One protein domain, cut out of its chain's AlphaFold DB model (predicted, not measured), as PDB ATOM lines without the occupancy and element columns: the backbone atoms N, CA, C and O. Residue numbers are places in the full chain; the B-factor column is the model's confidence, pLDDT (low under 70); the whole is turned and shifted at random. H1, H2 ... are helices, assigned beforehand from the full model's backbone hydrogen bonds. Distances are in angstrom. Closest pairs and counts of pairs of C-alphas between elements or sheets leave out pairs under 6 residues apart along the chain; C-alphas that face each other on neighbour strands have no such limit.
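This is residues 533 to 570 and 579 to 622 of the 786 residues of the protein "Hypothetical protein" of Symbiodinium sp. KB8 (UniProt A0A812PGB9). Two long helices, H1 and H4, are set end past end along one long rod and run nearly opposite ways, and the short helices H2 and H5 lie side by side between them as the join in the middle. The first part of H1, residues 533 to 546, sticks out free at one end of the rod, while the short H3 makes a corner with H4 at the other. The printed part has 82 residues with five named helices, in the order H1 H2 H3 H4 H5, and no named strand; the class is all helix. It is extended, with a radius of gyration of the C-alphas of 20.2 A and spans of 72 by 25 by 11 A.

H1, residues 533 to 557, and H2, residues 559 to 566, touch only at the corner by their tight link, and only just, with 3 pairs of C-alphas within 8 A; the closest C-alphas are those of Lys 554 and Pro 560, 6.5 A apart. H1 also touches H5, residues 614 to 621, with residues 551 to 555 alone; the closest C-alphas, of Val 551 and Phe 621, are 6.1 A apart. Their steep tilt of 68 degrees, opposite ways, is only just short of about perpendicular. H2 touches H5 at a shallow tilt of 5 degrees, opposite ways, with the C-alphas of Ala 564 and Ala 619 closest at 6.7 A. H2 touches H4, residues 589 to 612, with H4's residues 602 to 610 alone; the closest C-alphas, of Ile 565 and Ala 606, are 4.9 A apart, and at 72 degrees the two are only just about perpendicular. H3, residues 579 to 587, and H4 touch only at the corner, the C-alphas of Ala 585 and Ala 592 being closest at 4.5 A. H4 and H5 also touch only at the corner, and only just, with 3 pairs of C-alphas within 8 A; the closest, of Thr 609 and Pro 615, are 6.1 A apart. H1 and H4 are apart. Each O i to N i+4 pair is within hydrogen-bond range in H2, H3, H4 and H5, and 20 of 21 are in H1.

H1 begins with C-alpha 533 at (-0.425, -10.063, -61.800) and is 36.5 A long. H2 is 10.4 A long and H3 12.6 A. H4 runs 34.3 A, from C-alpha 589 at (-40.825, -63.702, -40.484). H5, 10.3 A long, ends with C-alpha 621 at (-16.890, -30.514, -53.114).

The C-alphas of Gln 533 and Gln 587 are the two farthest apart, at 72.1 A. Residues 571 to 578 are cut out and not printed, and C-alphas 570 and 579 are 18.0 A apart across the cut. The links H1 to H2, H3 to H4 and H4 to H5 are tight. The mean pLDDT of the printed part is 78.2, with residues 548, 552, 555 to 556 and 579 to 582 under 70.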
ATOM      1  N   GLN A 533       0.683  -9.358 -61.140       85.06
ATOM      2  CA  GLN A 533      -0.425 -10.063 -61.800       85.06
ATOM      3  C   GLN A 533      -0.118 -11.553 -62.020       85.06
ATOM      4  O   GLN A 533      -0.941 -12.395 -61.673       85.06
ATOM      5  N   LEU A 534       1.083 -11.898 -62.513       81.50
ATOM      6  CA  LEU A 534       1.496 -13.304 -62.651       81.50
ATOM      7  C   LEU A 534       1.551 -14.049 -61.307       81.50
ATOM      8  O   LEU A 534       1.287 -15.247 -61.279       81.50
ATOM      9  N   ARG A 535       1.881 -13.367 -60.201       83.94
ATOM     10  CA  ARG A 535       1.828 -13.969 -58.860       83.94
ATOM     11  C   ARG A 535       0.397 -14.217 -58.411       83.94
ATOM     12  O   ARG A 535       0.106 -15.339 -58.037       83.94
ATOM     13  N   THR A 536      -0.498 -13.235 -58.531       86.19
ATOM     14  CA  THR A 536      -1.917 -13.416 -58.181       86.19
ATOM     15  C   THR A 536      -2.549 -14.574 -58.956       86.19
ATOM     16  O   THR A 536      -3.183 -15.423 -58.343       86.19
ATOM     17  N   PHE A 537      -2.290 -14.670 -60.264       81.94
ATOM     18  CA  PHE A 537      -2.776 -15.773 -61.096       81.94
ATOM     19  C   PHE A 537      -2.187 -17.138 -60.685       81.94
ATOM     20  O   PHE A 537      -2.898 -18.138 -60.636       81.94
ATOM     21  N   HIS A 538      -0.900 -17.194 -60.324       81.12
ATOM     22  CA  HIS A 538      -0.283 -18.412 -59.789       81.12
ATOM     23  C   HIS A 538      -0.867 -18.805 -58.419       81.12
ATOM     24  O   HIS A 538      -1.193 -19.969 -58.203       81.12
ATOM     25  N   ASP A 539      -1.077 -17.832 -57.530       84.88
ATOM     26  CA  ASP A 539      -1.710 -18.012 -56.219       84.88
ATOM     27  C   ASP A 539      -3.203 -18.390 -56.332       84.88
ATOM     28  O   ASP A 539      -3.806 -18.807 -55.343       84.88
ATOM     29  N   GLU A 540      -3.838 -18.210 -57.492       82.81
ATOM     30  CA  GLU A 540      -5.180 -18.712 -57.816       82.81
ATOM     31  C   GLU A 540      -5.108 -20.153 -58.339       82.81
ATOM     32  O   GLU A 540      -5.708 -21.032 -57.724       82.81
ATOM     33  N   MET A 541      -4.264 -20.440 -59.340       70.19
ATOM     34  CA  MET A 541      -4.045 -21.810 -59.835       70.19
ATOM     35  C   MET A 541      -3.661 -22.804 -58.724       70.19
ATOM     36  O   MET A 541      -4.138 -23.935 -58.715       70.19
ATOM     37  N   VAL A 542      -2.832 -22.386 -57.760       82.88
ATOM     38  CA  VAL A 542      -2.414 -23.227 -56.622       82.88
ATOM     39  C   VAL A 542      -3.571 -23.522 -55.652       82.88
ATOM     40  O   VAL A 542      -3.550 -24.551 -54.977       82.88
ATOM     41  N   LYS A 543      -4.606 -22.670 -55.581       82.62
ATOM     42  CA  LYS A 543      -5.833 -22.970 -54.813       82.62
ATOM     43  C   LYS A 543      -6.697 -23.979 -55.557       82.62
ATOM     44  O   LYS A 543      -7.160 -24.933 -54.937       82.62
ATOM     45  N   ASP A 544      -6.865 -23.804 -56.864       72.06
ATOM     46  CA  ASP A 544      -7.648 -24.721 -57.697       72.06
ATOM     47  C   ASP A 544      -7.029 -26.129 -57.700       72.06
ATOM     48  O   ASP A 544      -7.743 -27.119 -57.542       72.06
ATOM     49  N   GLU A 545      -5.696 -26.231 -57.761       71.62
ATOM     50  CA  GLU A 545      -4.961 -27.495 -57.612       71.62
ATOM     51  C   GLU A 545      -5.208 -28.153 -56.239       71.62
ATOM     52  O   GLU A 545      -5.448 -29.359 -56.164       71.62
ATOM     53  N   GLN A 546      -5.226 -27.376 -55.149       77.06
ATOM     54  CA  GLN A 546      -5.528 -27.884 -53.802       77.06
ATOM     55  C   GLN A 546      -6.986 -28.347 -53.656       77.06
ATOM     56  O   GLN A 546      -7.237 -29.383 -53.035       77.06
ATOM     57  N   VAL A 547      -7.947 -27.628 -54.248       75.88
ATOM     58  CA  VAL A 547      -9.359 -28.044 -54.296       75.88
ATOM     59  C   VAL A 547      -9.498 -29.345 -55.089       75.88
ATOM     60  O   VAL A 547     -10.133 -30.288 -54.611       75.88
ATOM     61  N   LEU A 548      -8.855 -29.440 -56.256       69.31
ATOM     62  CA  LEU A 548      -8.897 -30.629 -57.104       69.31
ATOM     63  C   LEU A 548      -8.264 -31.845 -56.406       69.31
ATOM     64  O   LEU A 548      -8.857 -32.924 -56.402       69.31
ATOM     65  N   ALA A 549      -7.120 -31.670 -55.740       70.38
ATOM     66  CA  ALA A 549      -6.485 -32.713 -54.934       70.38
ATOM     67  C   ALA A 549      -7.376 -33.172 -53.762       70.38
ATOM     68  O   ALA A 549      -7.468 -34.370 -53.485       70.38
ATOM     69  N   GLY A 550      -8.086 -32.245 -53.107       74.44
ATOM     70  CA  GLY A 550      -9.065 -32.558 -52.061       74.44
ATOM     71  C   GLY A 550     -10.259 -33.372 -52.574       74.44
ATOM     72  O   GLY A 550     -10.657 -34.353 -51.943       74.44
ATOM     73  N   VAL A 551     -10.792 -33.018 -53.750       70.62
ATOM     74  CA  VAL A 551     -11.856 -33.775 -54.433       70.62
ATOM     75  C   VAL A 551     -11.368 -35.174 -54.821       70.62
ATOM     76  O   VAL A 551     -12.032 -36.162 -54.501       70.62
ATOM     77  N   VAL A 552     -10.179 -35.296 -55.422       69.81
ATOM     78  CA  VAL A 552      -9.573 -36.592 -55.775       69.81
ATOM     79  C   VAL A 552      -9.335 -37.462 -54.535       69.81
ATOM     80  O   VAL A 552      -9.601 -38.660 -54.581       69.81
ATOM     81  N   GLY A 553      -8.925 -36.888 -53.399       70.25
ATOM     82  CA  GLY A 553      -8.780 -37.618 -52.134       70.25
ATOM     83  C   GLY A 553     -10.096 -38.201 -51.597       70.25
ATOM     84  O   GLY A 553     -10.124 -39.337 -51.114       70.25
ATOM     85  N   LYS A 554     -11.211 -37.472 -51.727       73.06
ATOM     86  CA  LYS A 554     -12.553 -37.971 -51.366       73.06
ATOM     87  C   LYS A 554     -13.055 -39.054 -52.322       73.06
ATOM     88  O   LYS A 554     -13.574 -40.066 -51.861       73.06
ATOM     89  N   LEU A 555     -12.871 -38.861 -53.630       69.00
ATOM     90  CA  LEU A 555     -13.216 -39.853 -54.657       69.00
ATOM     91  C   LEU A 555     -12.423 -41.156 -54.456       69.00
ATOM     92  O   LEU A 555     -12.999 -42.238 -54.477       69.00
ATOM     93  N   SER A 556     -11.118 -41.042 -54.191       59.81
ATOM     94  CA  SER A 556     -10.194 -42.163 -53.969       59.81
ATOM     95  C   SER A 556     -10.495 -42.957 -52.691       59.81
ATOM     96  O   SER A 556     -10.407 -44.182 -52.685       59.81
ATOM     97  N   SER A 557     -10.885 -42.282 -51.605       74.00
ATOM     98  CA  SER A 557     -11.163 -42.951 -50.324       74.00
ATOM     99  C   SER A 557     -12.505 -43.690 -50.279       74.00
ATOM    100  O   SER A 557     -12.653 -44.589 -49.452       74.00
ATOM    101  N   GLY A 558     -13.466 -43.347 -51.148       78.56
ATOM    102  CA  GLY A 558     -14.747 -44.044 -51.351       78.56
ATOM    103  C   GLY A 558     -15.752 -43.925 -50.196       78.56
ATOM    104  O   GLY A 558     -16.893 -43.513 -50.406       78.56
ATOM    105  N   LYS A 559     -15.321 -44.222 -48.964       85.94
ATOM    106  CA  LYS A 559     -16.123 -44.175 -47.733       85.94
ATOM    107  C   LYS A 559     -16.904 -42.862 -47.549       85.94
ATOM    108  O   LYS A 559     -18.110 -42.968 -47.375       85.94
ATOM    109  N   PRO A 560     -16.326 -41.648 -47.680       81.06
ATOM    110  CA  PRO A 560     -17.089 -40.411 -47.463       81.06
ATOM    111  C   PRO A 560     -18.268 -40.233 -48.431       81.06
ATOM    112  O   PRO A 560     -19.247 -39.568 -48.108       81.06
ATOM    113  N   ILE A 561     -18.173 -40.826 -49.625       81.75
ATOM    114  CA  ILE A 561     -19.218 -40.789 -50.652       81.75
ATOM    115  C   ILE A 561     -20.264 -41.873 -50.377       81.75
ATOM    116  O   ILE A 561     -21.455 -41.598 -50.481       81.75
ATOM    117  N   ALA A 562     -19.844 -43.072 -49.961       80.81
ATOM    118  CA  ALA A 562     -20.762 -44.119 -49.520       80.81
ATOM    119  C   ALA A 562     -21.571 -43.679 -48.284       80.81
ATOM    120  O   ALA A 562     -22.796 -43.788 -48.293       80.81
ATOM    121  N   ASP A 563     -20.912 -43.094 -47.279       87.00
ATOM    122  CA  ASP A 563     -21.544 -42.546 -46.073       87.00
ATOM    123  C   ASP A 563     -22.604 -41.483 -46.430       87.00
ATOM    124  O   ASP A 563     -23.727 -41.512 -45.921       87.00
ATOM    125  N   ALA A 564     -22.273 -40.573 -47.356       80.69
ATOM    126  CA  ALA A 564     -23.176 -39.518 -47.821       80.69
ATOM    127  C   ALA A 564     -24.339 -40.037 -48.689       80.69
ATOM    128  O   ALA A 564     -25.437 -39.489 -48.622       80.69
ATOM    129  N   ILE A 565     -24.125 -41.084 -49.494       81.62
ATOM    130  CA  ILE A 565     -25.174 -41.710 -50.312       81.62
ATOM    131  C   ILE A 565     -26.158 -42.487 -49.429       81.62
ATOM    132  O   ILE A 565     -27.367 -42.324 -49.580       81.62
ATOM    133  N   PHE A 566     -25.666 -43.319 -48.508       84.56
ATOM    134  CA  PHE A 566     -26.517 -44.192 -47.692       84.56
ATOM    135  C   PHE A 566     -27.057 -43.530 -46.416       84.56
ATOM    136  O   PHE A 566     -27.987 -44.065 -45.813       84.56
ATOM    137  N   GLY A 567     -26.529 -42.368 -46.014       83.00
ATOM    138  CA  GLY A 567     -26.986 -41.626 -44.832       83.00
ATOM    139  C   GLY A 567     -26.607 -42.286 -43.500       83.00
ATOM    140  O   GLY A 567     -27.262 -42.049 -42.486       83.00
ATOM    141  N   MET A 568     -25.580 -43.138 -43.503       84.69
ATOM    142  CA  MET A 568     -25.102 -43.918 -42.357       84.69
ATOM    143  C   MET A 568     -23.596 -44.167 -42.478       84.69
ATOM    144  O   MET A 568     -23.075 -44.185 -43.589       84.69
ATOM    145  N   ASP A 569     -22.900 -44.414 -41.366       84.94
ATOM    146  CA  ASP A 569     -21.481 -44.778 -41.414       84.94
ATOM    147  C   ASP A 569     -21.314 -46.198 -41.995       84.94
ATOM    148  O   ASP A 569     -21.669 -47.200 -41.370       84.94
ATOM    149  N   THR A 570     -20.755 -46.315 -43.202       80.25
ATOM    150  CA  THR A 570     -20.537 -47.612 -43.863       80.25
ATOM    151  C   THR A 570     -19.365 -48.404 -43.282       80.25
ATOM    152  O   THR A 570     -19.144 -49.542 -43.682       80.25
ATOM    153  N   LYS A 579     -24.027 -63.699 -42.276       60.47
ATOM    154  CA  LYS A 579     -24.443 -65.072 -41.935       60.47
ATOM    155  C   LYS A 579     -25.429 -65.130 -40.772       60.47
ATOM    156  O   LYS A 579     -26.494 -65.718 -40.910       60.47
ATOM    157  N   ARG A 580     -25.109 -64.501 -39.637       62.69
ATOM    158  CA  ARG A 580     -25.915 -64.658 -38.413       62.69
ATOM    159  C   ARG A 580     -27.226 -63.869 -38.453       62.69
ATOM    160  O   ARG A 580     -28.229 -64.360 -37.945       62.69
ATOM    161  N   MET A 581     -27.251 -62.685 -39.076       61.84
ATOM    162  CA  MET A 581     -28.517 -61.968 -39.288       61.84
ATOM    163  C   MET A 581     -29.386 -62.673 -40.332       61.84
ATOM    164  O   MET A 581     -30.602 -62.683 -40.183       61.84
ATOM    165  N   LEU A 582     -28.776 -63.311 -41.338       67.94
ATOM    166  CA  LEU A 582     -29.497 -64.095 -42.339       67.94
ATOM    167  C   LEU A 582     -30.120 -65.356 -41.721       67.94
ATOM    168  O   LEU A 582     -31.308 -65.588 -41.909       67.94
ATOM    169  N   GLU A 583     -29.373 -66.110 -40.904       76.62
ATOM    170  CA  GLU A 583     -29.907 -67.250 -40.139       76.62
ATOM    171  C   GLU A 583     -31.096 -66.832 -39.253       76.62
ATOM    172  O   GLU A 583     -32.151 -67.463 -39.316       76.62
ATOM    173  N   VAL A 584     -30.984 -65.735 -38.493       76.50
ATOM    174  CA  VAL A 584     -32.083 -65.233 -37.643       76.50
ATOM    175  C   VAL A 584     -33.275 -64.741 -38.476       76.50
ATOM    176  O   VAL A 584     -34.416 -65.075 -38.159       76.50
ATOM    177  N   ALA A 585     -33.045 -64.021 -39.579       76.56
ATOM    178  CA  ALA A 585     -34.111 -63.589 -40.483       76.56
ATOM    179  C   ALA A 585     -34.830 -64.775 -41.154       76.56
ATOM    180  O   ALA A 585     -36.042 -64.732 -41.325       76.56
ATOM    181  N   THR A 586     -34.132 -65.871 -41.475       79.88
ATOM    182  CA  THR A 586     -34.786 -67.094 -41.987       79.88
ATOM    183  C   THR A 586     -35.597 -67.857 -40.934       79.88
ATOM    184  O   THR A 586     -36.389 -68.722 -41.301       79.88
ATOM    185  N   GLN A 587     -35.430 -67.550 -39.642       88.88
ATOM    186  CA  GLN A 587     -36.141 -68.208 -38.536       88.88
ATOM    187  C   GLN A 587     -37.353 -67.409 -38.026       88.88
ATOM    188  O   GLN A 587     -38.301 -68.020 -37.533       88.88
ATOM    189  N   ASP A 588     -37.362 -66.078 -38.167       90.94
ATOM    190  CA  ASP A 588     -38.490 -65.218 -37.783       90.94
ATOM    191  C   ASP A 588     -38.980 -64.319 -38.943       90.94
ATOM    192  O   ASP A 588     -38.302 -63.351 -39.312       90.94
ATOM    193  N   PRO A 589     -40.203 -64.551 -39.468       81.31
ATOM    194  CA  PRO A 589     -40.825 -63.702 -40.484       81.31
ATOM    195  C   PRO A 589     -41.002 -62.228 -40.083       81.31
ATOM    196  O   PRO A 589     -41.045 -61.367 -40.965       81.31
ATOM    197  N   ALA A 590     -41.114 -61.903 -38.788       83.38
ATOM    198  CA  ALA A 590     -41.220 -60.513 -38.342       83.38
ATOM    199  C   ALA A 590     -39.874 -59.781 -38.481       83.38
ATOM    200  O   ALA A 590     -39.821 -58.698 -39.070       83.38
ATOM    201  N   THR A 591     -38.782 -60.406 -38.036       79.75
ATOM    202  CA  THR A 591     -37.406 -59.929 -38.233       79.75
ATOM    203  C   THR A 591     -37.049 -59.845 -39.720       79.75
ATOM    204  O   THR A 591     -36.493 -58.831 -40.142       79.75
ATOM    205  N   ALA A 592     -37.436 -60.827 -40.545       78.38
ATOM    206  CA  ALA A 592     -37.259 -60.759 -42.000       78.38
ATOM    207  C   ALA A 592     -37.940 -59.523 -42.610       78.38
ATOM    208  O   ALA A 592     -37.318 -58.763 -43.352       78.38
ATOM    209  N   LYS A 593     -39.208 -59.281 -42.256       79.62
ATOM    210  CA  LYS A 593     -39.976 -58.126 -42.736       79.62
ATOM    211  C   LYS A 593     -39.382 -56.793 -42.267       79.62
ATOM    212  O   LYS A 593     -39.372 -55.833 -43.033       79.62
ATOM    213  N   TYR A 594     -38.871 -56.732 -41.037       81.19
ATOM    214  CA  TYR A 594     -38.171 -55.553 -40.523       81.19
ATOM    215  C   TYR A 594     -36.874 -55.279 -41.299       81.19
ATOM    216  O   TYR A 594     -36.668 -54.154 -41.752       81.19
ATOM    217  N   ALA A 595     -36.046 -56.305 -41.520       75.19
ATOM    218  CA  ALA A 595     -34.797 -56.189 -42.271       75.19
ATOM    219  C   ALA A 595     -35.036 -55.729 -43.720       75.19
ATOM    220  O   ALA A 595     -34.413 -54.765 -44.161       75.19
ATOM    221  N   ILE A 596     -35.993 -56.342 -44.428       76.31
ATOM    222  CA  ILE A 596     -36.363 -55.954 -45.800       76.31
ATOM    223  C   ILE A 596     -36.820 -54.488 -45.849       76.31
ATOM    224  O   ILE A 596     -36.333 -53.724 -46.681       76.31
ATOM    225  N   ASN A 597     -37.697 -54.065 -44.932       76.31
ATOM    226  CA  ASN A 597     -38.155 -52.675 -44.869       76.31
ATOM    227  C   ASN A 597     -37.001 -51.690 -44.600       76.31
ATOM    228  O   ASN A 597     -36.972 -50.614 -45.196       76.31
ATOM    229  N   ALA A 598     -36.044 -52.048 -43.738       78.19
ATOM    230  CA  ALA A 598     -34.867 -51.225 -43.467       78.19
ATOM    231  C   ALA A 598     -33.962 -51.097 -44.708       78.19
ATOM    232  O   ALA A 598     -33.600 -49.983 -45.084       78.19
ATOM    233  N   THR A 599     -33.667 -52.205 -45.398       78.75
ATOM    234  CA  THR A 599     -32.880 -52.199 -46.642       78.75
ATOM    235  C   THR A 599     -33.549 -51.369 -47.740       78.75
ATOM    236  O   THR A 599     -32.887 -50.539 -48.359       78.75
ATOM    237  N   VAL A 600     -34.862 -51.524 -47.945       77.75
ATOM    238  CA  VAL A 600     -35.625 -50.729 -48.927       77.75
ATOM    239  C   VAL A 600     -35.623 -49.238 -48.566       77.75
ATOM    240  O   VAL A 600     -35.495 -48.401 -49.457       77.75
ATOM    241  N   SER A 601     -35.691 -48.890 -47.277       78.56
ATOM    242  CA  SER A 601     -35.589 -47.500 -46.808       78.56
ATOM    243  C   SER A 601     -34.219 -46.878 -47.123       78.56
ATOM    244  O   SER A 601     -34.150 -45.783 -47.681       78.56
ATOM    245  N   ILE A 602     -33.126 -47.604 -46.851       80.81
ATOM    246  CA  ILE A 602     -31.748 -47.165 -47.141       80.81
ATOM    247  C   ILE A 602     -31.530 -47.005 -48.655       80.81
ATOM    248  O   ILE A 602     -31.009 -45.984 -49.102       80.81
ATOM    249  N   MET A 603     -31.990 -47.965 -49.465       77.94
ATOM    250  CA  MET A 603     -31.917 -47.881 -50.931       77.94
ATOM    251  C   MET A 603     -32.761 -46.729 -51.495       77.94
ATOM    252  O   MET A 603     -32.325 -46.041 -52.418       77.94
ATOM    253  N   GLY A 604     -33.943 -46.474 -50.925       81.19
ATOM    254  CA  GLY A 604     -34.792 -45.339 -51.289       81.19
ATOM    255  C   GLY A 604     -34.153 -43.986 -50.962       81.19
ATOM    256  O   GLY A 604     -34.237 -43.060 -51.772       81.19
ATOM    257  N   HIS A 605     -33.463 -43.881 -49.822       78.75
ATOM    258  CA  HIS A 605     -32.690 -42.691 -49.466       78.75
ATOM    259  C   HIS A 605     -31.531 -42.469 -50.449       78.75
ATOM    260  O   HIS A 605     -31.466 -41.409 -51.068       78.75
ATOM    261  N   ALA A 606     -30.710 -43.495 -50.693       78.56
ATOM    262  CA  ALA A 606     -29.606 -43.443 -51.652       78.56
ATOM    263  C   ALA A 606     -30.057 -43.030 -53.060       78.56
ATOM    264  O   ALA A 606     -29.457 -42.147 -53.673       78.56
ATOM    265  N   LEU A 607     -31.161 -43.594 -53.560       77.62
ATOM    266  CA  LEU A 607     -31.717 -43.223 -54.862       77.62
ATOM    267  C   LEU A 607     -32.209 -41.764 -54.899       77.62
ATOM    268  O   LEU A 607     -32.105 -41.118 -55.940       77.62
ATOM    269  N   SER A 608     -32.712 -41.226 -53.784       74.69
ATOM    270  CA  SER A 608     -33.109 -39.815 -53.663       74.69
ATOM    271  C   SER A 608     -31.897 -38.873 -53.637       74.69
ATOM    272  O   SER A 608     -31.867 -37.868 -54.352       74.69
ATOM    273  N   THR A 609     -30.854 -39.230 -52.884       75.75
ATOM    274  CA  THR A 609     -29.574 -38.504 -52.818       75.75
ATOM    275  C   THR A 609     -28.888 -38.448 -54.186       75.75
ATOM    276  O   THR A 609     -28.450 -37.382 -54.615       75.75
ATOM    277  N   LEU A 610     -28.879 -39.564 -54.923       75.94
ATOM    278  CA  LEU A 610     -28.355 -39.632 -56.290       75.94
ATOM    279  C   LEU A 610     -29.208 -38.822 -57.285       75.94
ATOM    280  O   LEU A 610     -28.658 -38.062 -58.076       75.94
ATOM    281  N   LYS A 611     -30.546 -38.929 -57.232       76.50
ATOM    282  CA  LYS A 611     -31.453 -38.200 -58.144       76.50
ATOM    283  C   LYS A 611     -31.485 -36.689 -57.926       76.50
ATOM    284  O   LYS A 611     -31.754 -35.954 -58.869       76.50
ATOM    285  N   SER A 612     -31.264 -36.222 -56.698       78.88
ATOM    286  CA  SER A 612     -31.291 -34.789 -56.381       78.88
ATOM    287  C   SER A 612     -30.004 -34.058 -56.773       78.88
ATOM    288  O   SER A 612     -30.046 -32.842 -56.946       78.88
ATOM    289  N   GLY A 613     -28.885 -34.776 -56.951       80.38
ATOM    290  CA  GLY A 613     -27.611 -34.285 -57.497       80.38
ATOM    291  C   GLY A 613     -26.842 -33.327 -56.580       80.38
ATOM    292  O   GLY A 613     -25.672 -33.555 -56.280       80.38
ATOM    293  N   LYS A 614     -27.510 -32.285 -56.078       86.19
ATOM    294  CA  LYS A 614     -26.951 -31.289 -55.164       86.19
ATOM    295  C   LYS A 614     -26.341 -31.896 -53.889       86.19
ATOM    296  O   LYS A 614     -25.201 -31.547 -53.615       86.19
ATOM    297  N   PRO A 615     -26.981 -32.820 -53.141       80.31
ATOM    298  CA  PRO A 615     -26.370 -33.358 -51.920       80.31
ATOM    299  C   PRO A 615     -25.092 -34.166 -52.194       80.31
ATOM    300  O   PRO A 615     -24.147 -34.120 -51.408       80.31
ATOM    301  N   LEU A 616     -25.032 -34.860 -53.338       81.50
ATOM    302  CA  LEU A 616     -23.826 -35.552 -53.798       81.50
ATOM    303  C   LEU A 616     -22.716 -34.552 -54.158       81.50
ATOM    304  O   LEU A 616     -21.569 -34.739 -53.751       81.50
ATOM    305  N   ALA A 617     -23.050 -33.474 -54.872       78.50
ATOM    306  CA  ALA A 617     -22.109 -32.403 -55.188       78.50
ATOM    307  C   ALA A 617     -21.599 -31.701 -53.913       78.50
ATOM    308  O   ALA A 617     -20.389 -31.574 -53.733       78.50
ATOM    309  N   ASP A 618     -22.491 -31.340 -52.987       84.81
ATOM    310  CA  ASP A 618     -22.154 -30.727 -51.696       84.81
ATOM    311  C   ASP A 618     -21.192 -31.613 -50.882       84.81
ATOM    312  O   ASP A 618     -20.233 -31.109 -50.292       84.81
ATOM    313  N   ALA A 619     -21.375 -32.940 -50.895       79.62
ATOM    314  CA  ALA A 619     -20.470 -33.891 -50.246       79.62
ATOM    315  C   ALA A 619     -19.095 -33.983 -50.944       79.62
ATOM    316  O   ALA A 619     -18.048 -33.871 -50.291       79.62
ATOM    317  N   VAL A 620     -19.081 -34.139 -52.275       80.06
ATOM    318  CA  VAL A 620     -17.852 -34.243 -53.086       80.06
ATOM    319  C   VAL A 620     -17.018 -32.964 -52.977       80.06
ATOM    320  O   VAL A 620     -15.851 -33.026 -52.593       80.06
ATOM    321  N   PHE A 621     -17.606 -31.790 -53.198       82.06
ATOM    322  CA  PHE A 621     -16.890 -30.514 -53.114       82.06
ATOM    323  C   PHE A 621     -16.686 -30.033 -51.665       82.06
ATOM    324  O   PHE A 621     -15.675 -29.408 -51.367       82.06
ATOM    325  N   GLY A 622     -17.530 -30.448 -50.713       80.12
ATOM    326  CA  GLY A 622     -17.365 -30.167 -49.276       80.12
ATOM    327  C   GLY A 622     -17.943 -28.831 -48.813       80.12
ATOM    328  O   GLY A 622     -17.448 -28.258 -47.846       80.12
TER     329      GLY A 622